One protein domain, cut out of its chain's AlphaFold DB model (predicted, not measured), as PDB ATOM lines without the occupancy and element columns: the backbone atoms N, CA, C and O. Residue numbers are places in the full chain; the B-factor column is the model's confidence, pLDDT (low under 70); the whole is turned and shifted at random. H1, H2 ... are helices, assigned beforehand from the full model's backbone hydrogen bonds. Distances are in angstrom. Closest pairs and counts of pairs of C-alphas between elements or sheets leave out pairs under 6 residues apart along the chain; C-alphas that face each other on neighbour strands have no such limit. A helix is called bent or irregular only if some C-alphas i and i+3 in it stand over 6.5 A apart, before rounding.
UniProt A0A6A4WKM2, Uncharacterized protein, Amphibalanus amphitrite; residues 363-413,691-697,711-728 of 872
ATOM      1  N   VAL A 363     231.460 113.714 187.032       77.69
ATOM      2  CA  VAL A 363     232.383 113.254 185.992       77.69
ATOM      3  C   VAL A 363     232.814 111.856 186.418       77.69
ATOM      4  O   VAL A 363     233.160 111.642 187.577       77.69
ATOM      5  N   GLN A 364     232.690 110.883 185.520       77.62
ATOM      6  CA  GLN A 364     232.892 109.481 185.871       77.62
ATOM      7  C   GLN A 364     234.308 109.255 186.424       77.62
ATOM      8  O   GLN A 364     235.282 109.629 185.777       77.62
ATOM      9  N   ASN A 365     234.396 108.601 187.588       81.38
ATOM     10  CA  ASN A 365     235.645 108.261 188.284       81.38
ATOM     11  C   ASN A 365     236.525 109.469 188.666       81.38
ATOM     12  O   ASN A 365     237.747 109.346 188.706       81.38
ATOM     13  N   ASP A 366     235.917 110.621 188.958       90.25
ATOM     14  CA  ASP A 366     236.632 111.840 189.338       90.25
ATOM     15  C   ASP A 366     236.238 112.302 190.752       90.25
ATOM     16  O   ASP A 366     235.201 112.936 190.967       90.25
ATOM     17  N   GLU A 367     237.080 111.974 191.737       92.12
ATOM     18  CA  GLU A 367     236.861 112.336 193.145       92.12
ATOM     19  C   GLU A 367     236.844 113.856 193.372       92.12
ATOM     20  O   GLU A 367     236.129 114.348 194.250       92.12
ATOM     21  N   LEU A 368     237.601 114.612 192.570       93.19
ATOM     22  CA  LEU A 368     237.687 116.065 192.675       93.19
ATOM     23  C   LEU A 368     236.378 116.716 192.205       93.19
ATOM     24  O   LEU A 368     235.833 117.587 192.895       93.19
ATOM     25  N   ALA A 369     235.836 116.262 191.073       91.62
ATOM     26  CA  ALA A 369     234.515 116.664 190.587       91.62
ATOM     27  C   ALA A 369     233.396 116.273 191.562       91.62
ATOM     28  O   ALA A 369     232.470 117.055 191.813       91.62
ATOM     29  N   ASP A 370     233.483 115.077 192.138       90.62
ATOM     30  CA  ASP A 370     232.515 114.577 193.108       90.62
ATOM     31  C   ASP A 370     232.509 115.420 194.380       90.62
ATOM     32  O   ASP A 370     231.446 115.871 194.811       90.62
ATOM     33  N   HIS A 371     233.678 115.715 194.951       93.50
ATOM     34  CA  HIS A 371     233.770 116.593 196.114       93.50
ATOM     35  C   HIS A 371     233.259 118.005 195.793       93.50
ATOM     36  O   HIS A 371     232.490 118.593 196.561       93.50
ATOM     37  N   PHE A 372     233.617 118.536 194.622       93.94
ATOM     38  CA  PHE A 372     233.147 119.840 194.165       93.94
ATOM     39  C   PHE A 372     231.612 119.919 194.096       93.94
ATOM     40  O   PHE A 372     231.004 120.866 194.607       93.94
ATOM     41  N   THR A 373     230.971 118.914 193.502       90.56
ATOM     42  CA  THR A 373     229.522 118.913 193.256       90.56
ATOM     43  C   THR A 373     228.695 118.487 194.466       90.56
ATOM     44  O   THR A 373     227.641 119.076 194.701       90.56
ATOM     45  N   LYS A 374     229.174 117.524 195.261       90.44
ATOM     46  CA  LYS A 374     228.452 116.950 196.413       90.44
ATOM     47  C   LYS A 374     228.716 117.681 197.730       90.44
ATOM     48  O   LYS A 374     227.890 117.599 198.632       90.44
ATOM     49  N   VAL A 375     229.840 118.393 197.865       92.44
ATOM     50  CA  VAL A 375     230.234 119.046 199.131       92.44
ATOM     51  C   VAL A 375     230.360 120.557 198.970       92.44
ATOM     52  O   VAL A 375     229.735 121.328 199.703       92.44
ATOM     53  N   ILE A 376     231.135 121.005 197.984       95.12
ATOM     54  CA  ILE A 376     231.531 122.414 197.881       95.12
ATOM     55  C   ILE A 376     230.383 123.286 197.377       95.12
ATOM     56  O   ILE A 376     230.058 124.282 198.027       95.12
ATOM     57  N   ILE A 377     229.711 122.906 196.286       93.38
ATOM     58  CA  ILE A 377     228.541 123.640 195.775       93.38
ATOM     59  C   ILE A 377     227.427 123.752 196.839       93.38
ATOM     60  O   ILE A 377     226.986 124.879 197.097       93.38
ATOM     61  N   PRO A 378     226.995 122.662 197.510       92.81
ATOM     62  CA  PRO A 378     225.999 122.743 198.578       92.81
ATOM     63  C   PRO A 378     226.392 123.682 199.723       92.81
ATOM     64  O   PRO A 378     225.536 124.398 200.241       92.81
ATOM     65  N   SER A 379     227.683 123.773 200.067       94.38
ATOM     66  CA  SER A 379     228.163 124.666 201.136       94.38
ATOM     67  C   SER A 379     227.926 126.161 200.865       94.38
ATOM     68  O   SER A 379     227.920 126.971 201.793       94.38
ATOM     69  N   PHE A 380     227.721 126.552 199.603       95.44
ATOM     70  CA  PHE A 380     227.454 127.940 199.222       95.44
ATOM     71  C   PHE A 380     225.965 128.305 199.227       95.44
ATOM     72  O   PHE A 380     225.633 129.498 199.224       95.44
ATOM     73  N   ARG A 381     225.068 127.311 199.268       94.88
ATOM     74  CA  ARG A 381     223.613 127.519 199.275       94.88
ATOM     75  C   ARG A 381     223.209 128.424 200.441       94.88
ATOM     76  O   ARG A 381     223.813 128.402 201.515       94.88
ATOM     77  N   TYR A 382     222.221 129.289 200.208       95.62
ATOM     78  CA  TYR A 382     221.722 130.267 201.190       95.62
ATOM     79  C   TYR A 382     222.804 131.170 201.807       95.62
ATOM     80  O   TYR A 382     222.657 131.653 202.933       95.62
ATOM     81  N   GLY A 383     223.930 131.360 201.115       94.00
ATOM     82  CA  GLY A 383     225.069 132.107 201.635       94.00
ATOM     83  C   GLY A 383     225.711 131.485 202.869       94.00
ATOM     84  O   GLY A 383     226.205 132.222 203.712       94.00
ATOM     85  N   ARG A 384     225.699 130.155 203.011       94.31
ATOM     86  CA  ARG A 384     226.340 129.420 204.120       94.31
ATOM     87  C   ARG A 384     227.851 129.206 203.936       94.31
ATOM     88  O   ARG A 384     228.438 128.408 204.660       94.31
ATOM     89  N   ALA A 385     228.477 129.948 203.018       94.69
ATOM     90  CA  ALA A 385     229.898 129.844 202.707       94.69
ATOM     91  C   ALA A 385     230.770 129.836 203.972       94.69
ATOM     92  O   ALA A 385     230.517 130.584 204.924       94.69
ATOM     93  N   THR A 386     231.823 129.022 203.954       95.81
ATOM     94  CA  THR A 386     232.822 128.942 205.022       95.81
ATOM     95  C   THR A 386     234.198 129.299 204.471       95.81
ATOM     96  O   THR A 386     234.420 129.259 203.261       95.81
ATOM     97  N   HIS A 387     235.140 129.627 205.358       96.44
ATOM     98  CA  HIS A 387     236.530 129.855 204.957       96.44
ATOM     99  C   HIS A 387     237.125 128.608 204.298       96.44
ATOM    100  O   HIS A 387     237.750 128.725 203.251       96.44
ATOM    101  N   ALA A 388     236.854 127.424 204.855       97.31
ATOM    102  CA  ALA A 388     237.323 126.158 204.306       97.31
ATOM    103  C   ALA A 388     236.770 125.897 202.898       97.31
ATOM    104  O   ALA A 388     237.540 125.593 201.995       97.31
ATOM    105  N   SER A 389     235.460 126.071 202.679       96.75
ATOM    106  CA  SER A 389     234.867 125.794 201.364       96.75
ATOM    107  C   SER A 389     235.278 126.798 200.288       96.75
ATOM    108  O   SER A 389     235.493 126.414 199.140       96.75
ATOM    109  N   LEU A 390     235.437 128.077 200.644       96.88
ATOM    110  CA  LEU A 390     235.916 129.092 199.706       96.88
ATOM    111  C   LEU A 390     237.408 128.925 199.384       96.88
ATOM    112  O   LEU A 390     237.793 129.079 198.228       96.88
ATOM    113  N   GLN A 391     238.226 128.592 200.387       97.38
ATOM    114  CA  GLN A 391     239.648 128.312 200.196       97.38
ATOM    115  C   GLN A 391     239.846 127.072 199.323       97.38
ATOM    116  O   GLN A 391     240.557 127.144 198.328       97.38
ATOM    117  N   TRP A 392     239.126 125.984 199.615       97.88
ATOM    118  CA  TRP A 392     239.157 124.778 198.790       97.88
ATOM    119  C   TRP A 392     238.822 125.090 197.332       97.88
ATOM    120  O   TRP A 392     239.532 124.654 196.431       97.88
ATOM    121  N   LEU A 393     237.772 125.883 197.081       96.81
ATOM    122  CA  LEU A 393     237.413 126.248 195.712       96.81
ATOM    123  C   LEU A 393     238.552 127.007 195.026       96.81
ATOM    124  O   LEU A 393     238.874 126.710 193.883       96.81
ATOM    125  N   ARG A 394     239.179 127.951 195.728       95.81
ATOM    126  CA  ARG A 394     240.305 128.731 195.206       95.81
ATOM    127  C   ARG A 394     241.497 127.866 194.820       95.81
ATOM    128  O   ARG A 394     242.095 128.113 193.777       95.81
ATOM    129  N   ASP A 395     241.791 126.855 195.625       96.69
ATOM    130  CA  ASP A 395     242.937 125.971 195.416       96.69
ATOM    131  C   ASP A 395     242.713 124.965 194.277       96.69
ATOM    132  O   ASP A 395     243.677 124.453 193.719       96.69
ATOM    133  N   ASN A 396     241.453 124.708 193.902       96.81
ATOM    134  CA  ASN A 396     241.087 123.671 192.929       96.81
ATOM    135  C   ASN A 396     240.459 124.214 191.633       96.81
ATOM    136  O   ASN A 396     240.140 123.440 190.734       96.81
ATOM    137  N   THR A 397     240.230 125.525 191.507       96.25
ATOM    138  CA  THR A 397     239.770 126.130 190.242       96.25
ATOM    139  C   THR A 397     240.856 126.152 189.162       96.25
ATOM    140  O   THR A 397     242.043 125.990 189.439       96.25
ATOM    141  N   ALA A 398     240.456 126.368 187.909       96.44
ATOM    142  CA  ALA A 398     241.365 126.391 186.768       96.44
ATOM    143  C   ALA A 398     242.487 127.437 186.922       96.44
ATOM    144  O   ALA A 398     242.228 128.625 187.150       96.44
ATOM    145  N   THR A 399     243.728 126.985 186.739       93.44
ATOM    146  CA  THR A 399     244.936 127.815 186.656       93.44
ATOM    147  C   THR A 399     245.211 128.183 185.197       93.44
ATOM    148  O   THR A 399     244.582 127.644 184.287       93.44
ATOM    149  N   ALA A 400     246.179 129.070 184.951       90.88
ATOM    150  CA  ALA A 400     246.615 129.380 183.587       90.88
ATOM    151  C   ALA A 400     247.105 128.129 182.830       90.88
ATOM    152  O   ALA A 400     246.835 127.988 181.641       90.88
ATOM    153  N   GLU A 401     247.756 127.192 183.526       91.06
ATOM    154  CA  GLU A 401     248.208 125.918 182.956       91.06
ATOM    155  C   GLU A 401     247.029 125.021 182.569       91.06
ATOM    156  O   GLU A 401     246.986 124.523 181.447       91.06
ATOM    157  N   HIS A 402     246.028 124.879 183.451       92.38
ATOM    158  CA  HIS A 402     244.799 124.148 183.129       92.38
ATOM    159  C   HIS A 402     244.087 124.751 181.916       92.38
ATOM    160  O   HIS A 402     243.608 124.019 181.057       92.38
ATOM    161  N   MET A 403     244.039 126.083 181.833       93.00
ATOM    162  CA  MET A 403     243.418 126.778 180.709       93.00
ATOM    163  C   MET A 403     244.179 126.571 179.396       93.00
ATOM    164  O   MET A 403     243.552 126.412 178.354       93.00
ATOM    165  N   ALA A 404     245.513 126.556 179.434       91.06
ATOM    166  CA  ALA A 404     246.343 126.334 178.253       91.06
ATOM    167  C   ALA A 404     246.304 124.876 177.759       91.06
ATOM    168  O   ALA A 404     246.401 124.634 176.559       91.06
ATOM    169  N   ALA A 405     246.160 123.912 178.672       92.44
ATOM    170  CA  ALA A 405     246.128 122.486 178.350       92.44
ATOM    171  C   ALA A 405     244.789 122.011 177.757       92.44
ATOM    172  O   ALA A 405     244.721 120.927 177.179       92.44
ATOM    173  N   ASP A 406     243.723 122.795 177.909       91.94
ATOM    174  CA  ASP A 406     242.366 122.388 177.572       91.94
ATOM    175  C   ASP A 406     241.755 123.306 176.497       91.94
ATOM    176  O   ASP A 406     241.388 124.453 176.779       91.94
ATOM    177  N   PRO A 407     241.601 122.810 175.253       90.94
ATOM    178  CA  PRO A 407     241.199 123.629 174.114       90.94
ATOM    179  C   PRO A 407     239.776 124.187 174.243       90.94
ATOM    180  O   PRO A 407     239.447 125.172 173.581       90.94
ATOM    181  N   LEU A 408     238.930 123.619 175.116       90.50
ATOM    182  CA  LEU A 408     237.573 124.124 175.342       90.50
ATOM    183  C   LEU A 408     237.568 125.515 175.995       90.50
ATOM    184  O   LEU A 408     236.567 126.227 175.907       90.50
ATOM    185  N   TRP A 409     238.682 125.953 176.596       91.31
ATOM    186  CA  TRP A 409     238.808 127.313 177.127       91.31
ATOM    187  C   TRP A 409     238.783 128.401 176.053       91.31
ATOM    188  O   TRP A 409     238.402 129.530 176.364       91.31
ATOM    189  N   ALA A 410     239.085 128.076 174.791       83.69
ATOM    190  CA  ALA A 410     238.927 129.015 173.678       83.69
ATOM    191  C   ALA A 410     237.459 129.454 173.486       83.69
ATOM    192  O   ALA A 410     237.196 130.566 173.030       83.69
ATOM    193  N   GLY A 411     236.504 128.598 173.872       82.31
ATOM    194  CA  GLY A 411     235.064 128.873 173.855       82.31
ATOM    195  C   GLY A 411     234.488 129.289 175.211       82.31
ATOM    196  O   GLY A 411     233.269 129.270 175.381       82.31
ATOM    197  N   ALA A 412     235.328 129.621 176.199       90.06
ATOM    198  CA  ALA A 412     234.862 129.887 177.555       90.06
ATOM    199  C   ALA A 412     233.918 131.091 177.631       90.06
ATOM    200  O   ALA A 412     234.179 132.176 177.106       90.06
ATOM    201  N   VAL A 413     232.835 130.909 178.379       91.38
ATOM    202  CA  VAL A 413     231.842 131.950 178.620       91.38
ATOM    203  C   VAL A 413     232.245 132.776 179.831       91.38
ATOM    204  O   VAL A 413     232.526 132.239 180.904       91.38
ATOM    205  N   GLU A 691     226.609 139.244 196.807       90.25
ATOM    206  CA  GLU A 691     225.587 139.579 197.810       90.25
ATOM    207  C   GLU A 691     224.157 139.336 197.296       90.25
ATOM    208  O   GLU A 691     223.209 139.312 198.083       90.25
ATOM    209  N   THR A 692     223.974 139.202 195.978       91.00
ATOM    210  CA  THR A 692     222.677 138.902 195.378       91.00
ATOM    211  C   THR A 692     222.273 137.465 195.730       91.00
ATOM    212  O   THR A 692     223.062 136.548 195.488       91.00
ATOM    213  N   PRO A 693     221.053 137.245 196.266       92.81
ATOM    214  CA  PRO A 693     220.555 135.920 196.633       92.81
ATOM    215  C   PRO A 693     220.800 134.859 195.559       92.81
ATOM    216  O   PRO A 693     220.416 135.051 194.405       92.81
ATOM    217  N   GLY A 694     221.468 133.766 195.936       92.00
ATOM    218  CA  GLY A 694     221.707 132.604 195.074       92.00
ATOM    219  C   GLY A 694     222.678 132.824 193.906       92.00
ATOM    220  O   GLY A 694     223.028 131.863 193.221       92.00
ATOM    221  N   PHE A 695     223.166 134.049 193.679       92.44
ATOM    222  CA  PHE A 695     223.968 134.388 192.500       92.44
ATOM    223  C   PHE A 695     225.302 133.638 192.462       92.44
ATOM    224  O   PHE A 695     225.647 133.031 191.449       92.44
ATOM    225  N   TRP A 696     226.027 133.620 193.584       94.25
ATOM    226  CA  TRP A 696     227.281 132.871 193.710       94.25
ATOM    227  C   TRP A 696     227.073 131.363 193.495       94.25
ATOM    228  O   TRP A 696     227.788 130.747 192.708       94.25
ATOM    229  N   THR A 697     226.038 130.789 194.115       93.19
ATOM    230  CA  THR A 697     225.667 129.375 193.954       93.19
ATOM    231  C   THR A 697     225.385 129.028 192.496       93.19
ATOM    232  O   THR A 697     225.870 128.013 191.996       93.19
ATOM    233  N   VAL A 711     238.279 131.917 188.181       95.19
ATOM    234  CA  VAL A 711     237.944 133.175 188.855       95.19
ATOM    235  C   VAL A 711     239.201 134.047 188.876       95.19
ATOM    236  O   VAL A 711     240.164 133.690 189.562       95.19
ATOM    237  N   PRO A 712     239.214 135.187 188.158       92.50
ATOM    238  CA  PRO A 712     240.354 136.097 188.175       92.50
ATOM    239  C   PRO A 712     240.705 136.566 189.594       92.50
ATOM    240  O   PRO A 712     239.829 136.700 190.453       92.50
ATOM    241  N   THR A 713     241.986 136.841 189.852       90.38
ATOM    242  CA  THR A 713     242.517 137.137 191.197       90.38
ATOM    243  C   THR A 713     241.781 138.277 191.913       90.38
ATOM    244  O   THR A 713     241.528 138.202 193.115       90.38
ATOM    245  N   ASP A 714     241.381 139.318 191.184       89.06
ATOM    246  CA  ASP A 714     240.641 140.476 191.699       89.06
ATOM    247  C   ASP A 714     239.136 140.201 191.912       89.06
ATOM    248  O   ASP A 714     238.450 140.958 192.612       89.06
ATOM    249  N   GLN A 715     238.628 139.094 191.363       91.50
ATOM    250  CA  GLN A 715     237.217 138.700 191.358       91.50
ATOM    251  C   GLN A 715     236.837 137.699 192.458       91.50
ATOM    252  O   GLN A 715     235.657 137.371 192.598       91.50
ATOM    253  N   TRP A 716     237.782 137.266 193.293       94.00
ATOM    254  CA  TRP A 716     237.466 136.429 194.452       94.00
ATOM    255  C   TRP A 716     236.684 137.213 195.518       94.00
ATOM    256  O   TRP A 716     237.170 138.259 195.981       94.00
ATOM    257  N   PRO A 717     235.486 136.746 195.920       93.56
ATOM    258  CA  PRO A 717     234.765 137.323 197.047       93.56
ATOM    259  C   PRO A 717     235.387 136.902 198.384       93.56
ATOM    260  O   PRO A 717     236.169 135.955 198.435       93.56
ATOM    261  N   THR A 718     235.022 137.569 199.478       93.69
ATOM    262  CA  THR A 718     235.234 137.026 200.832       93.69
ATOM    263  C   THR A 718     234.034 136.197 201.290       93.69
ATOM    264  O   THR A 718     232.938 136.288 200.731       93.69
ATOM    265  N   VAL A 719     234.222 135.401 202.346       94.88
ATOM    266  CA  VAL A 719     233.138 134.627 202.968       94.88
ATOM    267  C   VAL A 719     232.010 135.548 203.428       94.88
ATOM    268  O   VAL A 719     230.840 135.278 203.167       94.88
ATOM    269  N   GLU A 720     232.349 136.674 204.056       92.94
ATOM    270  CA  GLU A 720     231.380 137.655 204.541       92.94
ATOM    271  C   GLU A 720     230.597 138.284 203.388       92.94
ATOM    272  O   GLU A 720     229.392 138.490 203.522       92.94
ATOM    273  N   GLU A 721     231.244 138.559 202.248       92.56
ATOM    274  CA  GLU A 721     230.569 139.096 201.057       92.56
ATOM    275  C   GLU A 721     229.509 138.119 200.523       92.56
ATOM    276  O   GLU A 721     228.430 138.554 200.123       92.56
ATOM    277  N   ILE A 722     229.766 136.808 200.576       94.81
ATOM    278  CA  ILE A 722     228.770 135.789 200.214       94.81
ATOM    279  C   ILE A 722     227.680 135.693 201.293       94.81
ATOM    280  O   ILE A 722     226.493 135.641 200.969       94.81
ATOM    281  N   GLN A 723     228.048 135.691 202.578       95.56
ATOM    282  CA  GLN A 723     227.108 135.546 203.698       95.56
ATOM    283  C   GLN A 723     226.149 136.737 203.850       95.56
ATOM    284  O   GLN A 723     225.044 136.565 204.366       95.56
ATOM    285  N   VAL A 724     226.519 137.933 203.376       94.25
ATOM    286  CA  VAL A 724     225.662 139.134 203.406       94.25
ATOM    287  C   VAL A 724     224.310 138.909 202.721       94.25
ATOM    288  O   VAL A 724     223.326 139.529 203.130       94.25
ATOM    289  N   GLN A 725     224.207 137.980 201.762       93.19
ATOM    290  CA  GLN A 725     222.921 137.635 201.144       93.19
ATOM    291  C   GLN A 725     221.875 137.156 202.171       93.19
ATOM    292  O   GLN A 725     220.684 137.373 201.972       93.19
ATOM    293  N   ARG A 726     222.301 136.592 203.314       93.81
ATOM    294  CA  ARG A 726     221.417 136.137 204.407       93.81
ATOM    295  C   ARG A 726     220.666 137.271 205.105       93.81
ATOM    296  O   ARG A 726     219.719 137.005 205.837       93.81
ATOM    297  N   LEU A 727     221.079 138.524 204.903       91.31
ATOM    298  CA  LEU A 727     220.322 139.690 205.362       91.31
ATOM    299  C   LEU A 727     219.031 139.899 204.560       91.31
ATOM    300  O   LEU A 727     218.142 140.598 205.036       91.31
ATOM    301  N   ASN A 728     218.923 139.325 203.359       90.00
ATOM    302  CA  ASN A 728     217.678 139.331 202.608       90.00
ATOM    303  C   ASN A 728     216.694 138.325 203.246       90.00
ATOM    304  O   ASN A 728     217.024 137.137 203.320       90.00
TER     305      ASN A 728
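This is residues 363 to 413, 691 to 697 and 711 to 728 of the 872 residues of an uncharacterized protein of Amphibalanus amphitrite (UniProt A0A6A4WKM2). A helical hairpin, the long H1 and the shorter H2 folding back beside part of it as an open V, meets a third helix, H5, near its turn, while the two small helices H3 and H4 make a separate small head at the other end of the longest axis. Residues 404 to 411, of which 407 to 411 belong to H4, stick out from the body, and two stretches with no named element, residues 691 to 697 and 711 to 718, come before H5. The printed part has 76 residues, with five named helices in the order H1, H2, H3, H4, H5 and no named strand; the class is all helix. The whole is only just loose, close to compact, with a radius of gyration of the C-alphas of 13.9 A, and its C-alphas span 41 by 29 by 19 A.

Start at Val 363, the first printed residue, and go on to C-alpha 367 at (236.861, 112.336, 193.145), where H1 begins. From there H1, residues 367 to 383, runs 24.5 A from first to last C-alpha and ends at C-alpha 383, (225.069, 132.107, 201.635). Look within it at C-alphas 379 and 382: they are 8.5 A apart, and H1 is irregular, its line a rough one. After a tight link of 3 residues you reach H2, residues 387 to 396, 14.3 A long. A second tight link of 3 residues leads to H3, residues 400 to 405, 8.7 A long. One residue, Asp 406, makes the tight link to H4, residues 407 to 411, 8.1 A long. Beyond the two cuts find H5, residues 719 to 727, 14.0 A long, ending at C-alpha 727, (220.322, 139.690, 205.362). H5 is neither bent nor irregular, but only just: C-alphas 722 and 725 are 6.2 A apart.

Begin with H1 and H2, which form a helical hairpin. H1 touches H2 with residues 372 to 379 alone, and the closest C-alphas are those of Ile 376 and Ser 389, 5.9 A apart. The two run opposite ways at a steep tilt of 40 degrees. Go on to the last residues of H1: with residues 382 to 383 alone it touches H5, and the closest C-alphas are those of Gly 383 and Gln 723, 4.5 A apart. H1 and H5 run the same way at a steep tilt of 44 degrees. H2 and H5 are close but not clearly touching, with the C-alphas of His 387 and Val 719 closest at 6.2 A. H3 and H4 are also close but not clearly touching; their closest C-alphas, of Met 403 and Trp 409, are 5.9 A apart. H3 is apart from H1, H2 and H5, and H4 is apart from the same three. In the backbone of H2 and H3 every O i to N i+4 pair is within hydrogen-bond range. In H1 it is 7 of 13; in H5 2 of 5, beside 5 of 6 O i to N i+3 pairs; in H4 0 of 1, beside 2 of 2 O i to N i+3 pairs.

Look for the two C-alphas farthest apart, those of Ala 405 and Leu 727, at 41.1 A. Residues 414 to 690 are not printed, and C-alphas 413 and 691 are 21.6 A apart across that cut. Residues 698 to 710 are not printed either, with 13.8 A between C-alphas 697 and 711. The links that are printed whole are tight, and the link from H4 to H5 runs across the cuts. The mean pLDDT of the printed part is 92.5, that of H4 is 88, and no printed residue is under 70.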